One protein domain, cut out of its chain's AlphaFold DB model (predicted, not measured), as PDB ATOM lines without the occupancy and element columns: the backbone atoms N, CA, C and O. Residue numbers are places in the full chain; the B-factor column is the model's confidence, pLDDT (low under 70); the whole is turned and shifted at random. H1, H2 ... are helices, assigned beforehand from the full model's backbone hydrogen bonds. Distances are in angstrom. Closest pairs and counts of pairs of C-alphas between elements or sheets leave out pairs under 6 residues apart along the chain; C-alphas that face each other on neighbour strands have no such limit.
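AT A GLANCE: This is residues 823 to 882 of the 948 residues of an uncharacterized protein of Magnetococcales bacterium (UniProt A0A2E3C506). Three helices, H1, H2 and H4, make a small up-and-down bundle, their centres at the corners of a triangle; H1 meets the other two with its later residues, 830 to 835, and its earlier residues splay away from them. The short H3 lies at the end of the bundle where H2 ends and H4 begins, and H5 sits off to the side at the other end, making a corner with H4. The printed part has 60 residues with five named helices, H1 to H5 in order along the chain, and no named strand; the class is all helix. It is compact, with a radius of gyration of the C-alphas of 11.0 A, and spans 30 by 21 by 16 A.

HOW THE PARTS SIT: H1, residues 823 to 835, and H2, residues 839 to 848, form a helical hairpin. They touch through residues 830 to 834 of H1 alone, at a shallow tilt of 24 degrees, opposite ways; their closest C-alphas, of Ala 830 and Leu 842, are 6.0 A apart. H3, residues 850 to 855, touches no helix. It is near H1, and close but not clearly touching H2, with the closest C-alphas, of Ala 846 and Ile 853, 7.6 A apart. H4, residues 859 to 870, is the hub, touching three helices. It touches H2 at a shallow tilt of 26 degrees, opposite ways, with the closest C-alphas, of Ala 839 and Ala 869, 4.9 A apart. It touches residues 830 to 835 of H1 alone, the same way at a shallow tilt of 22 degrees; the C-alphas of Ala 834 and Ala 869 are closest, at 4.5 A. H5, residues 875 to 882, and H4 only just touch, with 3 pairs of C-alphas within 8 A, and touch only at the corner; the closest are those of Ser 868 and Ala 875, 5.3 A apart. H5 is apart from H2 and H3. In H1, H2, H3, H4 and H5 every O i to N i+4 pair is within hydrogen-bond range.

IN THESE COORDINATES: H1 begins at C-alpha 823 (-16.740, -22.460, 29.585) and is 18.2 A long. H2 is 14.2 A long and H3 8.6 A. H4 begins at C-alpha 859 (-14.968, -23.334, 17.565) and is 16.9 A long. H5, 10.9 A long, ends at C-alpha 882 (-29.372, -17.087, 9.571).

THE WHOLE: The two C-alphas farthest apart, of Leu 855 and Glu 872, are 31.3 A apart. The printed part has no cut, and its four links between helices are tight. The mean pLDDT of the printed part is 77.8; residues 871 to 882 are under 70, and H5 has a mean of 44.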
ATOM      1  N   VAL A 823     -16.026 -22.546  30.871       82.94
ATOM      2  CA  VAL A 823     -16.740 -22.460  29.585       82.94
ATOM      3  C   VAL A 823     -17.827 -21.384  29.637       82.94
ATOM      4  O   VAL A 823     -17.915 -20.531  28.755       82.94
ATOM      5  N   THR A 824     -18.636 -21.386  30.699       81.81
ATOM      6  CA  THR A 824     -19.729 -20.417  30.868       81.81
ATOM      7  C   THR A 824     -19.196 -18.988  30.979       81.81
ATOM      8  O   THR A 824     -19.711 -18.084  30.319       81.81
ATOM      9  N   ARG A 825     -18.140 -18.776  31.777       86.38
ATOM     10  CA  ARG A 825     -17.475 -17.471  31.911       86.38
ATOM     11  C   ARG A 825     -16.899 -17.004  30.577       86.38
ATOM     12  O   ARG A 825     -17.076 -15.846  30.208       86.38
ATOM     13  N   PHE A 826     -16.256 -17.908  29.840       89.06
ATOM     14  CA  PHE A 826     -15.642 -17.596  28.558       89.06
ATOM     15  C   PHE A 826     -16.693 -17.158  27.542       89.06
ATOM     16  O   PHE A 826     -16.557 -16.093  26.952       89.06
ATOM     17  N   LEU A 827     -17.770 -17.932  27.384       86.25
ATOM     18  CA  LEU A 827     -18.849 -17.591  26.458       86.25
ATOM     19  C   LEU A 827     -19.516 -16.265  26.835       86.25
ATOM     20  O   LEU A 827     -19.788 -15.448  25.963       86.25
ATOM     21  N   ARG A 828     -19.730 -16.006  28.130       86.19
ATOM     22  CA  ARG A 828     -20.301 -14.735  28.595       86.19
ATOM     23  C   ARG A 828     -19.398 -13.543  28.253       86.19
ATOM     24  O   ARG A 828     -19.899 -12.532  27.760       86.19
ATOM     25  N   LEU A 829     -18.085 -13.667  28.458       91.31
ATOM     26  CA  LEU A 829     -17.108 -12.649  28.060       91.31
ATOM     27  C   LEU A 829     -17.077 -12.467  26.537       91.31
ATOM     28  O   LEU A 829     -17.179 -11.339  26.055       91.31
ATOM     29  N   ALA A 830     -16.984 -13.566  25.790       88.00
ATOM     30  CA  ALA A 830     -16.883 -13.557  24.339       88.00
ATOM     31  C   ALA A 830     -18.089 -12.875  23.688       88.00
ATOM     32  O   ALA A 830     -17.937 -12.021  22.812       88.00
ATOM     33  N   THR A 831     -19.294 -13.183  24.164       86.56
ATOM     34  CA  THR A 831     -20.488 -12.547  23.624       86.56
ATOM     35  C   THR A 831     -20.619 -11.088  24.049       86.56
ATOM     36  O   THR A 831     -21.063 -10.270  23.248       86.56
ATOM     37  N   ALA A 832     -20.197 -10.721  25.263       85.56
ATOM     38  CA  ALA A 832     -20.168  -9.317  25.668       85.56
ATOM     39  C   ALA A 832     -19.206  -8.495  24.789       85.56
ATOM     40  O   ALA A 832     -19.547  -7.390  24.371       85.56
ATOM     41  N   GLN A 833     -18.040  -9.049  24.439       88.62
ATOM     42  CA  GLN A 833     -17.105  -8.429  23.493       88.62
ATOM     43  C   GLN A 833     -17.707  -8.317  22.089       88.62
ATOM     44  O   GLN A 833     -17.593  -7.267  21.454       88.62
ATOM     45  N   ALA A 834     -18.399  -9.359  21.618       85.12
ATOM     46  CA  ALA A 834     -19.070  -9.333  20.322       85.12
ATOM     47  C   ALA A 834     -20.175  -8.267  20.255       85.12
ATOM     48  O   ALA A 834     -20.217  -7.488  19.304       85.12
ATOM     49  N   ALA A 835     -21.005  -8.161  21.298       81.62
ATOM     50  CA  ALA A 835     -22.059  -7.150  21.409       81.62
ATOM     51  C   ALA A 835     -21.514  -5.709  21.415       81.62
ATOM     52  O   ALA A 835     -22.182  -4.787  20.952       81.62
ATOM     53  N   LEU A 836     -20.289  -5.510  21.911       86.31
ATOM     54  CA  LEU A 836     -19.592  -4.220  21.914       86.31
ATOM     55  C   LEU A 836     -18.797  -3.942  20.625       86.31
ATOM     56  O   LEU A 836     -18.155  -2.895  20.533       86.31
ATOM     57  N   GLY A 837     -18.794  -4.864  19.654       85.19
ATOM     58  CA  GLY A 837     -17.993  -4.752  18.430       85.19
ATOM     59  C   GLY A 837     -16.482  -4.898  18.658       85.19
ATOM     60  O   GLY A 837     -15.681  -4.441  17.844       85.19
ATOM     61  N   GLN A 838     -16.061  -5.517  19.764       90.19
ATOM     62  CA  GLN A 838     -14.653  -5.705  20.138       90.19
ATOM     63  C   GLN A 838     -14.058  -6.953  19.467       90.19
ATOM     64  O   GLN A 838     -13.561  -7.864  20.128       90.19
ATOM     65  N   ALA A 839     -14.134  -7.014  18.136       87.69
ATOM     66  CA  ALA A 839     -13.743  -8.196  17.368       87.69
ATOM     67  C   ALA A 839     -12.272  -8.594  17.549       87.69
ATOM     68  O   ALA A 839     -11.961  -9.782  17.578       87.69
ATOM     69  N   ASP A 840     -11.379  -7.611  17.656       90.88
ATOM     70  CA  ASP A 840      -9.943  -7.865  17.783       90.88
ATOM     71  C   ASP A 840      -9.595  -8.384  19.187       90.88
ATOM     72  O   ASP A 840      -8.886  -9.380  19.303       90.88
ATOM     73  N   ASP A 841     -10.187  -7.810  20.245       89.81
ATOM     74  CA  ASP A 841     -10.045  -8.329  21.615       89.81
ATOM     75  C   ASP A 841     -10.594  -9.765  21.739       89.81
ATOM     76  O   ASP A 841     -10.008 -10.597  22.434       89.81
ATOM     77  N   LEU A 842     -11.716 -10.062  21.073       90.12
ATOM     78  CA  LEU A 842     -12.303 -11.403  21.044       90.12
ATOM     79  C   LEU A 842     -11.429 -12.391  20.261       90.12
ATOM     80  O   LEU A 842     -11.258 -13.532  20.684       90.12
ATOM     81  N   GLN A 843     -10.855 -11.965  19.133       92.00
ATOM     82  CA  GLN A 843      -9.950 -12.806  18.355       92.00
ATOM     83  C   GLN A 843      -8.673 -13.130  19.143       92.00
ATOM     84  O   GLN A 843      -8.247 -14.286  19.165       92.00
ATOM     85  N   ASP A 844      -8.100 -12.154  19.846       90.62
ATOM     86  CA  ASP A 844      -6.944 -12.369  20.720       90.62
ATOM     87  C   ASP A 844      -7.273 -13.325  21.877       90.62
ATOM     88  O   ASP A 844      -6.473 -14.204  22.216       90.62
ATOM     89  N   LEU A 845      -8.468 -13.192  22.463       88.50
ATOM     90  CA  LEU A 845      -8.967 -14.098  23.494       88.50
ATOM     91  C   LEU A 845      -9.134 -15.530  22.951       88.50
ATOM     92  O   LEU A 845      -8.710 -16.485  23.604       88.50
ATOM     93  N   ALA A 846      -9.693 -15.682  21.747       88.38
ATOM     94  CA  ALA A 846      -9.876 -16.973  21.091       88.38
ATOM     95  C   ALA A 846      -8.539 -17.666  20.785       88.38
ATOM     96  O   ALA A 846      -8.383 -18.851  21.067       88.38
ATOM     97  N   ILE A 847      -7.547 -16.920  20.287       89.75
ATOM     98  CA  ILE A 847      -6.192 -17.438  20.033       89.75
ATOM     99  C   ILE A 847      -5.541 -17.901  21.339       89.75
ATOM    100  O   ILE A 847      -4.942 -18.975  21.394       89.75
ATOM    101  N   ARG A 848      -5.668 -17.115  22.416       87.25
ATOM    102  CA  ARG A 848      -5.071 -17.455  23.716       87.25
ATOM    103  C   ARG A 848      -5.618 -18.766  24.287       87.25
ATOM    104  O   ARG A 848      -4.873 -19.493  24.942       87.25
ATOM    105  N   TYR A 849      -6.891 -19.063  24.039       87.31
ATOM    106  CA  TYR A 849      -7.594 -20.216  24.601       87.31
ATOM    107  C   TYR A 849      -8.022 -21.267  23.566       87.31
ATOM    108  O   TYR A 849      -8.909 -22.076  23.839       87.31
ATOM    109  N   GLU A 850      -7.351 -21.316  22.414       86.69
ATOM    110  CA  GLU A 850      -7.666 -22.215  21.292       86.69
ATOM    111  C   GLU A 850      -7.839 -23.683  21.726       86.69
ATOM    112  O   GLU A 850      -8.786 -24.353  21.318       86.69
ATOM    113  N   GLN A 851      -6.973 -24.175  22.620       82.25
ATOM    114  CA  GLN A 851      -7.060 -25.546  23.137       82.25
ATOM    115  C   GLN A 851      -8.330 -25.797  23.962       82.25
ATOM    116  O   GLN A 851      -8.956 -26.840  23.798       82.25
ATOM    117  N   GLY A 852      -8.723 -24.857  24.830       81.56
ATOM    118  CA  GLY A 852      -9.936 -24.977  25.646       81.56
ATOM    119  C   GLY A 852     -11.203 -24.928  24.794       81.56
ATOM    120  O   GLY A 852     -12.117 -25.725  24.996       81.56
ATOM    121  N   ILE A 853     -11.209 -24.062  23.779       84.75
ATOM    122  CA  ILE A 853     -12.285 -23.945  22.786       84.75
ATOM    123  C   ILE A 853     -12.429 -25.252  21.996       84.75
ATOM    124  O   ILE A 853     -13.539 -25.761  21.865       84.75
ATOM    125  N   ALA A 854     -11.322 -25.822  21.508       83.06
ATOM    126  CA  ALA A 854     -11.337 -27.063  20.735       83.06
ATOM    127  C   ALA A 854     -11.752 -28.281  21.577       83.06
ATOM    128  O   ALA A 854     -12.517 -29.119  21.106       83.06
ATOM    129  N   LEU A 855     -11.274 -28.377  22.824       81.19
ATOM    130  CA  LEU A 855     -11.622 -29.474  23.737       81.19
ATOM    131  C   LEU A 855     -13.112 -29.504  24.099       81.19
ATOM    132  O   LEU A 855     -13.645 -30.585  24.340       81.19
ATOM    133  N   HIS A 856     -13.769 -28.342  24.132       78.81
ATOM    134  CA  HIS A 856     -15.197 -28.199  24.446       78.81
ATOM    135  C   HIS A 856     -16.074 -27.951  23.207       78.81
ATOM    136  O   HIS A 856     -17.230 -27.564  23.356       78.81
ATOM    137  N   GLU A 857     -15.543 -28.172  21.998       84.75
ATOM    138  CA  GLU A 857     -16.271 -28.058  20.720       84.75
ATOM    139  C   GLU A 857     -16.938 -26.678  20.495       84.75
ATOM    140  O   GLU A 857     -18.032 -26.582  19.944       84.75
ATOM    141  N   LEU A 858     -16.273 -25.592  20.916       81.75
ATOM    142  CA  LEU A 858     -16.801 -24.216  20.854       81.75
ATOM    143  C   LEU A 858     -16.349 -23.412  19.618       81.75
ATOM    144  O   LEU A 858     -16.594 -22.206  19.538       81.75
ATOM    145  N   THR A 859     -15.627 -24.034  18.682       85.19
ATOM    146  CA  THR A 859     -14.968 -23.334  17.565       85.19
ATOM    147  C   THR A 859     -15.965 -22.584  16.681       85.19
ATOM    148  O   THR A 859     -15.757 -21.406  16.397       85.19
ATOM    149  N   GLU A 860     -17.079 -23.219  16.311       80.56
ATOM    150  CA  GLU A 860     -18.090 -22.611  15.436       80.56
ATOM    151  C   GLU A 860     -18.786 -21.416  16.103       80.56
ATOM    152  O   GLU A 860     -19.007 -20.382  15.472       80.56
ATOM    153  N   GLN A 861     -19.083 -21.521  17.400       83.75
ATOM    154  CA  GLN A 861     -19.727 -20.463  18.176       83.75
ATOM    155  C   GLN A 861     -18.803 -19.249  18.320       83.75
ATOM    156  O   GLN A 861     -19.256 -18.111  18.204       83.75
ATOM    157  N   VAL A 862     -17.507 -19.468  18.551       85.56
ATOM    158  CA  VAL A 862     -16.526 -18.379  18.667       85.56
ATOM    159  C   VAL A 862     -16.284 -17.706  17.316       85.56
ATOM    160  O   VAL A 862     -16.285 -16.475  17.251       85.56
ATOM    161  N   ASP A 863     -16.156 -18.478  16.235       84.19
ATOM    162  CA  ASP A 863     -16.018 -17.936  14.879       84.19
ATOM    163  C   ASP A 863     -17.237 -17.092  14.488       84.19
ATOM    164  O   ASP A 863     -17.092 -15.994  13.939       84.19
ATOM    165  N   PHE A 864     -18.438 -17.565  14.829       82.81
ATOM    166  CA  PHE A 864     -19.675 -16.813  14.652       82.81
ATOM    167  C   PHE A 864     -19.645 -15.474  15.410       82.81
ATOM    168  O   PHE A 864     -19.908 -14.419  14.824       82.81
ATOM    169  N   LEU A 865     -19.262 -15.485  16.692       83.31
ATOM    170  CA  LEU A 865     -19.180 -14.272  17.511       83.31
ATOM    171  C   LEU A 865     -18.156 -13.271  16.952       83.31
ATOM    172  O   LEU A 865     -18.473 -12.087  16.829       83.31
ATOM    173  N   ILE A 866     -16.977 -13.722  16.510       85.12
ATOM    174  CA  ILE A 866     -15.967 -12.861  15.864       85.12
ATOM    175  C   ILE A 866     -16.526 -12.229  14.586       85.12
ATOM    176  O   ILE A 866     -16.348 -11.033  14.348       85.12
ATOM    177  N   GLN A 867     -17.224 -13.007  13.755       83.94
ATOM    178  CA  GLN A 867     -17.831 -12.488  12.530       83.94
ATOM    179  C   GLN A 867     -18.947 -11.479  12.807       83.94
ATOM    180  O   GLN A 867     -19.045 -10.485  12.084       83.94
ATOM    181  N   SER A 868     -19.763 -11.708  13.840       77.12
ATOM    182  CA  SER A 868     -20.811 -10.767  14.254       77.12
ATOM    183  C   SER A 868     -20.232  -9.448  14.774       77.12
ATOM    184  O   SER A 868     -20.755  -8.382  14.459       77.12
ATOM    185  N   ALA A 869     -19.099  -9.501  15.479       80.75
ATOM    186  CA  ALA A 869     -18.427  -8.326  16.022       80.75
ATOM    187  C   ALA A 869     -17.827  -7.426  14.924       80.75
ATOM    188  O   ALA A 869     -17.615  -6.237  15.148       80.75
ATOM    189  N   ARG A 870     -17.529  -7.992  13.741       80.75
ATOM    190  CA  ARG A 870     -16.914  -7.290  12.596       80.75
ATOM    191  C   ARG A 870     -17.908  -6.671  11.621       80.75
ATOM    192  O   ARG A 870     -17.496  -5.890  10.766       80.75
ATOM    193  N   SER A 871     -19.185  -7.038  11.680       67.19
ATOM    194  CA  SER A 871     -20.183  -6.479  10.768       67.19
ATOM    195  C   SER A 871     -20.701  -5.123  11.252       67.19
ATOM    196  O   SER A 871     -21.039  -4.971  12.416       67.19
ATOM    197  N   GLU A 872     -20.858  -4.158  10.337       52.41
ATOM    198  CA  GLU A 872     -21.482  -2.843  10.606       52.41
ATOM    199  C   GLU A 872     -23.001  -2.922  10.902       52.41
ATOM    200  O   GLU A 872     -23.642  -1.902  11.149       52.41
ATOM    201  N   SER A 873     -23.595  -4.121  10.873       48.31
ATOM    202  CA  SER A 873     -24.997  -4.368  11.229       48.31
ATOM    203  C   SER A 873     -25.070  -5.033  12.611       48.31
ATOM    204  O   SER A 873     -24.258  -5.929  12.860       48.31
ATOM    205  N   PRO A 874     -26.004  -4.631  13.501       48.31
ATOM    206  CA  PRO A 874     -26.136  -5.217  14.836       48.31
ATOM    207  C   PRO A 874     -26.259  -6.740  14.758       48.31
ATOM    208  O   PRO A 874     -26.988  -7.247  13.907       48.31
ATOM    209  N   ALA A 875     -25.584  -7.466  15.654       44.53
ATOM    210  CA  ALA A 875     -25.564  -8.933  15.675       44.53
ATOM    211  C   ALA A 875     -26.971  -9.574  15.638       44.53
ATOM    212  O   ALA A 875     -27.135 -10.649  15.064       44.53
ATOM    213  N   GLU A 876     -27.992  -8.885  16.163       41.88
ATOM    214  CA  GLU A 876     -29.404  -9.294  16.102       41.88
ATOM    215  C   GLU A 876     -29.920  -9.526  14.669       41.88
ATOM    216  O   GLU A 876     -30.636 -10.497  14.437       41.88
ATOM    217  N   SER A 877     -29.525  -8.704  13.687       44.97
ATOM    218  CA  SER A 877     -30.070  -8.793  12.321       44.97
ATOM    219  C   SER A 877     -29.551 -10.010  11.547       44.97
ATOM    220  O   SER A 877     -30.281 -10.590  10.746       44.97
ATOM    221  N   ARG A 878     -28.307 -10.440  11.810       47.12
ATOM    222  CA  ARG A 878     -27.713 -11.634  11.182       47.12
ATOM    223  C   ARG A 878     -28.194 -12.923  11.826       47.12
ATOM    224  O   ARG A 878     -28.483 -13.858  11.093       47.12
ATOM    225  N   VAL A 879     -28.329 -12.963  13.154       43.03
ATOM    226  CA  VAL A 879     -28.891 -14.131  13.853       43.03
ATOM    227  C   VAL A 879     -30.316 -14.406  13.358       43.03
ATOM    228  O   VAL A 879     -30.648 -15.556  13.076       43.03
ATOM    229  N   GLU A 880     -31.141 -13.369  13.170       42.34
ATOM    230  CA  GLU A 880     -32.482 -13.518  12.586       42.34
ATOM    231  C   GLU A 880     -32.457 -14.005  11.125       42.34
ATOM    232  O   GLU A 880     -33.229 -14.903  10.778       42.34
ATOM    233  N   ASP A 881     -31.574 -13.479  10.268       43.12
ATOM    234  CA  ASP A 881     -31.470 -13.901   8.859       43.12
ATOM    235  C   ASP A 881     -30.898 -15.328   8.691       43.12
ATOM    236  O   ASP A 881     -31.312 -16.075   7.794       43.12
ATOM    237  N   GLU A 882     -29.992 -15.753   9.573       42.88
ATOM    238  CA  GLU A 882     -29.372 -17.087   9.571       42.88
ATOM    239  C   GLU A 882     -30.339 -18.152  10.136       42.88
ATOM    240  O   GLU A 882     -30.499 -19.226   9.556       42.88
TER     241      GLU A 882